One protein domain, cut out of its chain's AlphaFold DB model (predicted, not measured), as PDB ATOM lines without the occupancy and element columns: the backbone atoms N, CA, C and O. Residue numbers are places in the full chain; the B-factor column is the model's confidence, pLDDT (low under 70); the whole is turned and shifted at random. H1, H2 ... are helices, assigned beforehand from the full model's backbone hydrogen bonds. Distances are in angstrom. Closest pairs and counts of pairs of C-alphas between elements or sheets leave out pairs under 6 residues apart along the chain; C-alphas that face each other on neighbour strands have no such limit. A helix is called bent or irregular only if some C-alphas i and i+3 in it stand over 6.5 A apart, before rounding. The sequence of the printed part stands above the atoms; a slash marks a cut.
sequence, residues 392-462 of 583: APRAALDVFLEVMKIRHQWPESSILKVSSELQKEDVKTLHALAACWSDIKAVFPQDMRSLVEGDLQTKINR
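This is residues 392 to 462 of the 583 residues of the protein "Predicted protein" of Nematostella vectensis (UniProt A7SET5). A helical hairpin of H1 and H2 makes one side of a small rounded ball, and the short helices H3 and H4 with the longer H5 make the other. H5 runs at a slant past H1, while H3 packs on the beginning of H1 and H4 on part of H2. The printed part has 71 residues with five named helices, H1 to H5 in chain order, and no named strand: the class is all helix. It is compact, with a radius of gyration of the C-alphas of 11.1 A and spans of 28 by 24 by 22 A.

H1, residues 395 to 408, begins at C-alpha 395 (-24.643, 28.658, 106.213) and is 19.4 A long. H2, residues 412 to 424, measures 18.4 A. H3 is residues 430 to 435 and H4 residues 437 to 443. H5, residues 446 to 460, is 20.9 A long and ends at C-alpha 460 (-12.278, 19.584, 113.427). H4 and H5 are only just irregular: C-alphas 439 and 442 are 6.9 A apart, C-alphas 447 and 450 6.6 A.

H1 and H2 touch as a hairpin, opposite ways at a shallow tilt of 29 degrees; their closest C-alphas, of Leu 401 and Ile 415, are 7.0 A apart. H1, with residues 396 to 400 alone, touches H3, about perpendicular at 88 degrees; the closest C-alphas are those of Leu 397 and Leu 430, 5.0 A. H2 touches H4 with residues 418 to 422 alone, the closest C-alphas being those of Val 418 and Val 443, 6.3 A. H5, with residues 456 to 460 alone, only just touches H3, with 3 pairs of C-alphas within 8 A, the closest those of Ala 434 and Leu 456, 6.5 A. H2 and H5 are apart. Every O i to N i+4 pair is within hydrogen-bond range in H2 and H3; the counts are 9 of 10 in H1, 9 of 11 in H5 and 1 of 3 in H4, where 2 of 4 O i to N i+3 pairs are within range.

The C-alphas farthest apart, of Ser 413 and Arg 462, are 31.6 A apart. The printed part has no cut, and its four links between helices are tight. Mean pLDDT of the printed part is 70.9, with residues 392 to 399 and 454 to 462 among those under 70.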
ATOM      1  N   ALA A 392     -24.450  21.055 101.094       42.47
ATOM      2  CA  ALA A 392     -24.042  21.622 102.370       42.47
ATOM      3  C   ALA A 392     -24.373  23.118 102.322       42.47
ATOM      4  O   ALA A 392     -23.894  23.820 101.423       42.47
ATOM      5  N   PRO A 393     -25.259  23.615 103.200       45.16
ATOM      6  CA  PRO A 393     -25.782  24.948 103.024       45.16
ATOM      7  C   PRO A 393     -24.636  25.932 103.240       45.16
ATOM      8  O   PRO A 393     -23.875  25.812 104.202       45.16
ATOM      9  N   ARG A 394     -24.561  26.938 102.362       42.25
ATOM     10  CA  ARG A 394     -23.747  28.166 102.483       42.25
ATOM     11  C   ARG A 394     -23.653  28.722 103.922       42.25
ATOM     12  O   ARG A 394     -22.680  29.377 104.257       42.25
ATOM     13  N   ALA A 395     -24.616  28.387 104.782       50.12
ATOM     14  CA  ALA A 395     -24.643  28.658 106.213       50.12
ATOM     15  C   ALA A 395     -23.450  28.112 107.032       50.12
ATOM     16  O   ALA A 395     -23.193  28.651 108.096       50.12
ATOM     17  N   ALA A 396     -22.683  27.102 106.604       67.31
ATOM     18  CA  ALA A 396     -21.657  26.510 107.484       67.31
ATOM     19  C   ALA A 396     -20.478  27.454 107.831       67.31
ATOM     20  O   ALA A 396     -19.982  27.421 108.957       67.31
ATOM     21  N   LEU A 397     -20.027  28.296 106.889       69.12
ATOM     22  CA  LEU A 397     -18.939  29.259 107.125       69.12
ATOM     23  C   LEU A 397     -19.461  30.590 107.682       69.12
ATOM     24  O   LEU A 397     -18.890  31.128 108.629       69.12
ATOM     25  N   ASP A 398     -20.573  31.084 107.138       66.69
ATOM     26  CA  ASP A 398     -21.190  32.340 107.575       66.69
ATOM     27  C   ASP A 398     -21.674  32.250 109.036       66.69
ATOM     28  O   ASP A 398     -21.439  33.167 109.826       66.69
ATOM     29  N   VAL A 399     -22.255  31.111 109.444       67.00
ATOM     30  CA  VAL A 399     -22.645  30.853 110.843       67.00
ATOM     31  C   VAL A 399     -21.417  30.757 111.745       67.00
ATOM     32  O   VAL A 399     -21.433  31.295 112.851       67.00
ATOM     33  N   PHE A 400     -20.326  30.129 111.293       73.38
ATOM     34  CA  PHE A 400     -19.084  30.071 112.068       73.38
ATOM     35  C   PHE A 400     -18.511  31.469 112.327       73.38
ATOM     36  O   PHE A 400     -18.212  31.805 113.474       73.38
ATOM     37  N   LEU A 401     -18.420  32.312 111.293       76.38
ATOM     38  CA  LEU A 401     -17.933  33.685 111.428       76.38
ATOM     39  C   LEU A 401     -18.830  34.524 112.348       76.38
ATOM     40  O   LEU A 401     -18.315  35.268 113.184       76.38
ATOM     41  N   GLU A 402     -20.154  34.367 112.267       69.81
ATOM     42  CA  GLU A 402     -21.092  35.075 113.147       69.81
ATOM     43  C   GLU A 402     -21.010  34.573 114.606       69.81
ATOM     44  O   GLU A 402     -21.052  35.370 115.546       69.81
ATOM     45  N   VAL A 403     -20.801  33.270 114.839       70.25
ATOM     46  CA  VAL A 403     -20.551  32.719 116.186       70.25
ATOM     47  C   VAL A 403     -19.245  33.262 116.768       70.25
ATOM     48  O   VAL A 403     -19.209  33.625 117.949       70.25
ATOM     49  N   MET A 404     -18.184  33.348 115.963       74.31
ATOM     50  CA  MET A 404     -16.900  33.912 116.390       74.31
ATOM     51  C   MET A 404     -17.014  35.411 116.683       74.31
ATOM     52  O   MET A 404     -16.521  35.868 117.715       74.31
ATOM     53  N   LYS A 405     -17.758  36.158 115.852       75.31
ATOM     54  CA  LYS A 405     -18.109  37.566 116.087       75.31
ATOM     55  C   LYS A 405     -18.777  37.756 117.445       75.31
ATOM     56  O   LYS A 405     -18.332  38.593 118.226       75.31
ATOM     57  N   ILE A 406     -19.801  36.956 117.754       68.06
ATOM     58  CA  ILE A 406     -20.548  37.055 119.016       68.06
ATOM     59  C   ILE A 406     -19.679  36.650 120.216       68.06
ATOM     60  O   ILE A 406     -19.719  37.315 121.251       68.06
ATOM     61  N   ARG A 407     -18.899  35.566 120.104       70.88
ATOM     62  CA  ARG A 407     -18.091  35.038 121.218       70.88
ATOM     63  C   ARG A 407     -16.910  35.941 121.564       70.88
ATOM     64  O   ARG A 407     -16.653  36.164 122.744       70.88
ATOM     65  N   HIS A 408     -16.204  36.439 120.553       72.19
ATOM     66  CA  HIS A 408     -14.962  37.197 120.719       72.19
ATOM     67  C   HIS A 408     -15.132  38.705 120.505       72.19
ATOM     68  O   HIS A 408     -14.149  39.439 120.537       72.19
ATOM     69  N   GLN A 409     -16.371  39.177 120.331       67.62
ATOM     70  CA  GLN A 409     -16.718  40.596 120.183       67.62
ATOM     71  C   GLN A 409     -16.014  41.269 119.000       67.62
ATOM     72  O   GLN A 409     -15.577  42.418 119.076       67.62
ATOM     73  N   TRP A 410     -15.861  40.541 117.897       77.31
ATOM     74  CA  TRP A 410     -15.136  41.067 116.750       77.31
ATOM     75  C   TRP A 410     -15.915  42.180 116.033       77.31
ATOM     76  O   TRP A 410     -17.134  42.076 115.874       77.31
ATOM     77  N   PRO A 411     -15.229  43.235 115.549       72.06
ATOM     78  CA  PRO A 411     -15.883  44.298 114.806       72.06
ATOM     79  C   PRO A 411     -16.473  43.777 113.492       72.06
ATOM     80  O   PRO A 411     -15.829  43.033 112.751       72.06
ATOM     81  N   GLU A 412     -17.679  44.238 113.156       71.06
ATOM     82  CA  GLU A 412     -18.389  43.847 111.931       71.06
ATOM     83  C   GLU A 412     -17.609  44.193 110.655       71.06
ATOM     84  O   GLU A 412     -17.603  43.421 109.702       71.06
ATOM     85  N   SER A 413     -16.859  45.298 110.662       74.00
ATOM     86  CA  SER A 413     -15.970  45.676 109.559       74.00
ATOM     87  C   SER A 413     -14.845  44.665 109.323       74.00
ATOM     88  O   SER A 413     -14.446  44.459 108.179       74.00
ATOM     89  N   SER A 414     -14.345  44.018 110.376       76.88
ATOM     90  CA  SER A 414     -13.317  42.983 110.261       76.88
ATOM     91  C   SER A 414     -13.903  41.669 109.751       76.88
ATOM     92  O   SER A 414     -13.292  41.038 108.894       76.88
ATOM     93  N   ILE A 415     -15.110  41.298 110.195       78.12
ATOM     94  CA  ILE A 415     -15.831  40.122 109.678       78.12
ATOM     95  C   ILE A 415     -16.150  40.279 108.194       78.12
ATOM     96  O   ILE A 415     -15.921  39.352 107.429       78.12
ATOM     97  N   LEU A 416     -16.637  41.449 107.769       76.19
ATOM     98  CA  LEU A 416     -16.962  41.706 106.364       76.19
ATOM     99  C   LEU A 416     -15.722  41.650 105.466       76.19
ATOM    100  O   LEU A 416     -15.792  41.097 104.373       76.19
ATOM    101  N   LYS A 417     -14.579  42.173 105.936       81.69
ATOM    102  CA  LYS A 417     -13.298  42.045 105.223       81.69
ATOM    103  C   LYS A 417     -12.889  40.583 105.085       81.69
ATOM    104  O   LYS A 417     -12.641  40.132 103.977       81.69
ATOM    105  N   VAL A 418     -12.883  39.840 106.192       82.88
ATOM    106  CA  VAL A 418     -12.526  38.415 106.198       82.88
ATOM    107  C   VAL A 418     -13.476  37.605 105.312       82.88
ATOM    108  O   VAL A 418     -13.018  36.831 104.486       82.88
ATOM    109  N   SER A 419     -14.788  37.820 105.415       79.38
ATOM    110  CA  SER A 419     -15.798  37.150 104.588       79.38
ATOM    111  C   SER A 419     -15.619  37.464 103.098       79.38
ATOM    112  O   SER A 419     -15.649  36.554 102.275       79.38
ATOM    113  N   SER A 420     -15.351  38.726 102.741       78.00
ATOM    114  CA  SER A 420     -15.105  39.116 101.349       78.00
ATOM    115  C   SER A 420     -13.838  38.486 100.775       78.00
ATOM    116  O   SER A 420     -13.842  38.121  99.604       78.00
ATOM    117  N   GLU A 421     -12.764  38.381 101.555       80.44
ATOM    118  CA  GLU A 421     -11.524  37.739 101.109       80.44
ATOM    119  C   GLU A 421     -11.684  36.210 101.028       80.44
ATOM    120  O   GLU A 421     -11.280  35.606 100.042       80.44
ATOM    121  N   LEU A 422     -12.385  35.580 101.978       80.69
ATOM    122  CA  LEU A 422     -12.715  34.146 101.917       80.69
ATOM    123  C   LEU A 422     -13.577  33.791 100.697       80.69
ATOM    124  O   LEU A 422     -13.396  32.730 100.104       80.69
ATOM    125  N   GLN A 423     -14.482  34.686 100.290       77.19
ATOM    126  CA  GLN A 423     -15.252  34.522  99.056       77.19
ATOM    127  C   GLN A 423     -14.387  34.631  97.793       77.19
ATOM    128  O   GLN A 423     -14.681  33.939  96.820       77.19
ATOM    129  N   LYS A 424     -13.344  35.475  97.787       77.75
ATOM    130  CA  LYS A 424     -12.398  35.574  96.658       77.75
ATOM    131  C   LYS A 424     -11.558  34.307  96.508       77.75
ATOM    132  O   LYS A 424     -11.296  33.899  95.385       77.75
ATOM    133  N   GLU A 425     -11.212  33.677  97.626       76.94
ATOM    134  CA  GLU A 425     -10.477  32.404  97.695       76.94
ATOM    135  C   GLU A 425     -11.391  31.165  97.532       76.94
ATOM    136  O   GLU A 425     -10.971  30.039  97.777       76.94
ATOM    137  N   ASP A 426     -12.661  31.357  97.151       73.31
ATOM    138  CA  ASP A 426     -13.694  30.318  96.970       73.31
ATOM    139  C   ASP A 426     -13.946  29.401  98.189       73.31
ATOM    140  O   ASP A 426     -14.521  28.313  98.083       73.31
ATOM    141  N   VAL A 427     -13.597  29.855  99.394       74.44
ATOM    142  CA  VAL A 427     -13.848  29.106 100.628       74.44
ATOM    143  C   VAL A 427     -15.273  29.344 101.097       74.44
ATOM    144  O   VAL A 427     -15.619  30.398 101.621       74.44
ATOM    145  N   LYS A 428     -16.120  28.327 100.908       67.38
ATOM    146  CA  LYS A 428     -17.566  28.391 101.200       67.38
ATOM    147  C   LYS A 428     -18.014  27.517 102.372       67.38
ATOM    148  O   LYS A 428     -19.160  27.620 102.802       67.38
ATOM    149  N   THR A 429     -17.151  26.640 102.885       67.94
ATOM    150  CA  THR A 429     -17.496  25.683 103.947       67.94
ATOM    151  C   THR A 429     -16.470  25.704 105.073       67.94
ATOM    152  O   THR A 429     -15.301  26.027 104.867       67.94
ATOM    153  N   LEU A 430     -16.902  25.317 106.276       69.31
ATOM    154  CA  LEU A 430     -16.013  25.207 107.435       69.31
ATOM    155  C   LEU A 430     -14.911  24.153 107.217       69.31
ATOM    156  O   LEU A 430     -13.785  24.327 107.674       69.31
ATOM    157  N   HIS A 431     -15.219  23.085 106.473       66.62
ATOM    158  CA  HIS A 431     -14.244  22.059 106.106       66.62
ATOM    159  C   HIS A 431     -13.170  22.605 105.155       66.62
ATOM    160  O   HIS A 431     -11.986  22.387 105.393       66.62
ATOM    161  N   ALA A 432     -13.564  23.374 104.131       70.12
ATOM    162  CA  ALA A 432     -12.623  24.033 103.227       70.12
ATOM    163  C   ALA A 432     -11.740  25.051 103.969       70.12
ATOM    164  O   ALA A 432     -10.535  25.098 103.739       70.12
ATOM    165  N   LEU A 433     -12.310  25.799 104.923       75.25
ATOM    166  CA  LEU A 433     -11.538  26.715 105.768       75.25
ATOM    167  C   LEU A 433     -10.469  25.975 106.586       75.25
ATOM    168  O   LEU A 433      -9.348  26.457 106.703       75.25
ATOM    169  N   ALA A 434     -10.809  24.814 107.150       71.81
ATOM    170  CA  ALA A 434      -9.877  24.022 107.943       71.81
ATOM    171  C   ALA A 434      -8.792  23.353 107.092       71.81
ATOM    172  O   ALA A 434      -7.629  23.341 107.491       71.81
ATOM    173  N   ALA A 435      -9.160  22.832 105.919       68.81
ATOM    174  CA  ALA A 435      -8.232  22.196 104.991       68.81
ATOM    175  C   ALA A 435      -7.205  23.191 104.424       68.81
ATOM    176  O   ALA A 435      -6.031  22.855 104.308       68.81
ATOM    177  N   CYS A 436      -7.633  24.424 104.138       76.00
ATOM    178  CA  CYS A 436      -6.793  25.479 103.564       76.00
ATOM    179  C   CYS A 436      -6.281  26.482 104.616       76.00
ATOM    180  O   CYS A 436      -5.829  27.576 104.272       76.00
ATOM    181  N   TRP A 437      -6.351  26.146 105.912       81.31
ATOM    182  CA  TRP A 437      -6.021  27.083 106.993       81.31
ATOM    183  C   TRP A 437      -4.581  27.608 106.910       81.31
ATOM    184  O   TRP A 437      -4.340  28.787 107.169       81.31
ATOM    185  N   SER A 438      -3.619  26.766 106.515       77.38
ATOM    186  CA  SER A 438      -2.208  27.157 106.363       77.38
ATOM    187  C   SER A 438      -2.014  28.324 105.401       77.38
ATOM    188  O   SER A 438      -1.172  29.188 105.665       77.38
ATOM    189  N   ASP A 439      -2.820  28.355 104.344       77.00
ATOM    190  CA  ASP A 439      -2.682  29.270 103.215       77.00
ATOM    191  C   ASP A 439      -3.542  30.521 103.441       77.00
ATOM    192  O   ASP A 439      -3.148  31.640 103.121       77.00
ATOM    193  N   ILE A 440      -4.683  30.344 104.112       81.00
ATOM    194  CA  ILE A 440      -5.708  31.378 104.290       81.00
ATOM    195  C   ILE A 440      -5.591  32.104 105.633       81.00
ATOM    196  O   ILE A 440      -6.124  33.203 105.786       81.00
ATOM    197  N   LYS A 441      -4.832  31.592 106.612       80.50
ATOM    198  CA  LYS A 441      -4.634  32.274 107.908       80.50
ATOM    199  C   LYS A 441      -4.164  33.724 107.762       80.50
ATOM    200  O   LYS A 441      -4.475  34.548 108.619       80.50
ATOM    201  N   ALA A 442      -3.447  34.057 106.684       80.75
ATOM    202  CA  ALA A 442      -2.985  35.415 106.396       80.75
ATOM    203  C   ALA A 442      -4.137  36.424 106.211       80.75
ATOM    204  O   ALA A 442      -3.978  37.588 106.582       80.75
ATOM    205  N   VAL A 443      -5.297  35.963 105.728       81.38
ATOM    206  CA  VAL A 443      -6.525  36.751 105.526       81.38
ATOM    207  C   VAL A 443      -7.099  37.264 106.849       81.38
ATOM    208  O   VAL A 443      -7.680  38.349 106.914       81.38
ATOM    209  N   PHE A 444      -6.914  36.510 107.932       82.12
ATOM    210  CA  PHE A 444      -7.382  36.902 109.254       82.12
ATOM    211  C   PHE A 444      -6.394  37.887 109.901       82.12
ATOM    212  O   PHE A 444      -5.180  37.669 109.835       82.12
ATOM    213  N   PRO A 445      -6.871  38.950 110.576       82.38
ATOM    214  CA  PRO A 445      -6.052  39.755 111.479       82.38
ATOM    215  C   PRO A 445      -5.344  38.885 112.520       82.38
ATOM    216  O   PRO A 445      -5.882  37.869 112.961       82.38
ATOM    217  N   GLN A 446      -4.148  39.295 112.941       78.06
ATOM    218  CA  GLN A 446      -3.287  38.489 113.813       78.06
ATOM    219  C   GLN A 446      -3.976  38.084 115.128       78.06
ATOM    220  O   GLN A 446      -3.858  36.933 115.543       78.06
ATOM    221  N   ASP A 447      -4.795  38.975 115.689       76.56
ATOM    222  CA  ASP A 447      -5.571  38.752 116.917       76.56
ATOM    223  C   ASP A 447      -6.708  37.726 116.747       76.56
ATOM    224  O   ASP A 447      -7.171  37.133 117.718       76.56
ATOM    225  N   MET A 448      -7.175  37.507 115.512       81.62
ATOM    226  CA  MET A 448      -8.224  36.532 115.194       81.62
ATOM    227  C   MET A 448      -7.649  35.143 114.911       81.62
ATOM    228  O   MET A 448      -8.295  34.147 115.227       81.62
ATOM    229  N   ARG A 449      -6.439  35.062 114.336       82.69
ATOM    230  CA  ARG A 449      -5.820  33.804 113.876       82.69
ATOM    231  C   ARG A 449      -5.750  32.750 114.974       82.69
ATOM    232  O   ARG A 449      -6.232  31.646 114.767       82.69
ATOM    233  N   SER A 450      -5.206  33.098 116.138       76.75
ATOM    234  CA  SER A 450      -5.038  32.159 117.258       76.75
ATOM    235  C   SER A 450      -6.372  31.645 117.809       76.75
ATOM    236  O   SER A 450      -6.478  30.487 118.207       76.75
ATOM    237  N   LEU A 451      -7.407  32.489 117.795       79.94
ATOM    238  CA  LEU A 451      -8.749  32.146 118.260       79.94
ATOM    239  C   LEU A 451      -9.475  31.229 117.271       79.94
ATOM    240  O   LEU A 451     -10.095  30.255 117.689       79.94
ATOM    241  N   VAL A 452      -9.375  31.511 115.967       78.25
ATOM    242  CA  VAL A 452      -9.911  30.624 114.923       78.25
ATOM    243  C   VAL A 452      -9.174  29.290 114.929       78.25
ATOM    244  O   VAL A 452      -9.817  28.252 114.871       78.25
ATOM    245  N   GLU A 453      -7.850  29.300 115.058       77.44
ATOM    246  CA  GLU A 453      -7.031  28.089 115.098       77.44
ATOM    247  C   GLU A 453      -7.389  27.198 116.294       77.44
ATOM    248  O   GLU A 453      -7.575  25.997 116.116       77.44
ATOM    249  N   GLY A 454      -7.614  27.782 117.478       69.19
ATOM    250  CA  GLY A 454      -8.121  27.053 118.643       69.19
ATOM    251  C   GLY A 454      -9.518  26.454 118.428       69.19
ATOM    252  O   GLY A 454      -9.762  25.302 118.791       69.19
ATOM    253  N   ASP A 455     -10.438  27.190 117.797       69.38
ATOM    254  CA  ASP A 455     -11.803  26.713 117.525       69.38
ATOM    255  C   ASP A 455     -11.855  25.663 116.394       69.38
ATOM    256  O   ASP A 455     -12.658  24.732 116.462       69.38
ATOM    257  N   LEU A 456     -10.981  25.767 115.385       68.88
ATOM    258  CA  LEU A 456     -10.821  24.769 114.322       68.88
ATOM    259  C   LEU A 456     -10.150  23.499 114.866       68.88
ATOM    260  O   LEU A 456     -10.632  22.398 114.611       68.88
ATOM    261  N   GLN A 457      -9.094  23.617 115.678       59.81
ATOM    262  CA  GLN A 457      -8.412  22.463 116.275       59.81
ATOM    263  C   GLN A 457      -9.300  21.725 117.289       59.81
ATOM    264  O   GLN A 457      -9.341  20.500 117.278       59.81
ATOM    265  N   THR A 458     -10.082  22.424 118.113       53.41
ATOM    266  CA  THR A 458     -10.967  21.766 119.097       53.41
ATOM    267  C   THR A 458     -12.206  21.103 118.486       53.41
ATOM    268  O   THR A 458     -12.792  20.225 119.122       53.41
ATOM    269  N   LYS A 459     -12.619  21.486 117.267       51.00
ATOM    270  CA  LYS A 459     -13.873  21.008 116.646       51.00
ATOM    271  C   LYS A 459     -13.697  20.180 115.377       51.00
ATOM    272  O   LYS A 459     -14.590  19.404 115.062       51.00
ATOM    273  N   ILE A 460     -12.569  20.309 114.678       44.28
ATOM    274  CA  ILE A 460     -12.278  19.584 113.427       44.28
ATOM    275  C   ILE A 460     -11.177  18.538 113.641       44.28
ATOM    276  O   ILE A 460     -11.209  17.493 112.998       44.28
ATOM    277  N   ASN A 461     -10.291  18.724 114.633       38.53
ATOM    278  CA  ASN A 461      -9.329  17.696 115.053       38.53
ATOM    279  C   ASN A 461      -9.828  16.811 116.203       38.53
ATOM    280  O   ASN A 461      -9.012  16.214 116.902       38.53
ATOM    281  N   ARG A 462     -11.142  16.560 116.311       37.50
ATOM    282  CA  ARG A 462     -11.583  15.242 116.805       37.50
ATOM    283  C   ARG A 462     -11.288  14.182 115.732       37.50
ATOM    284  O   ARG A 462     -12.172  13.467 115.276       37.50
TER     285      ARG A 462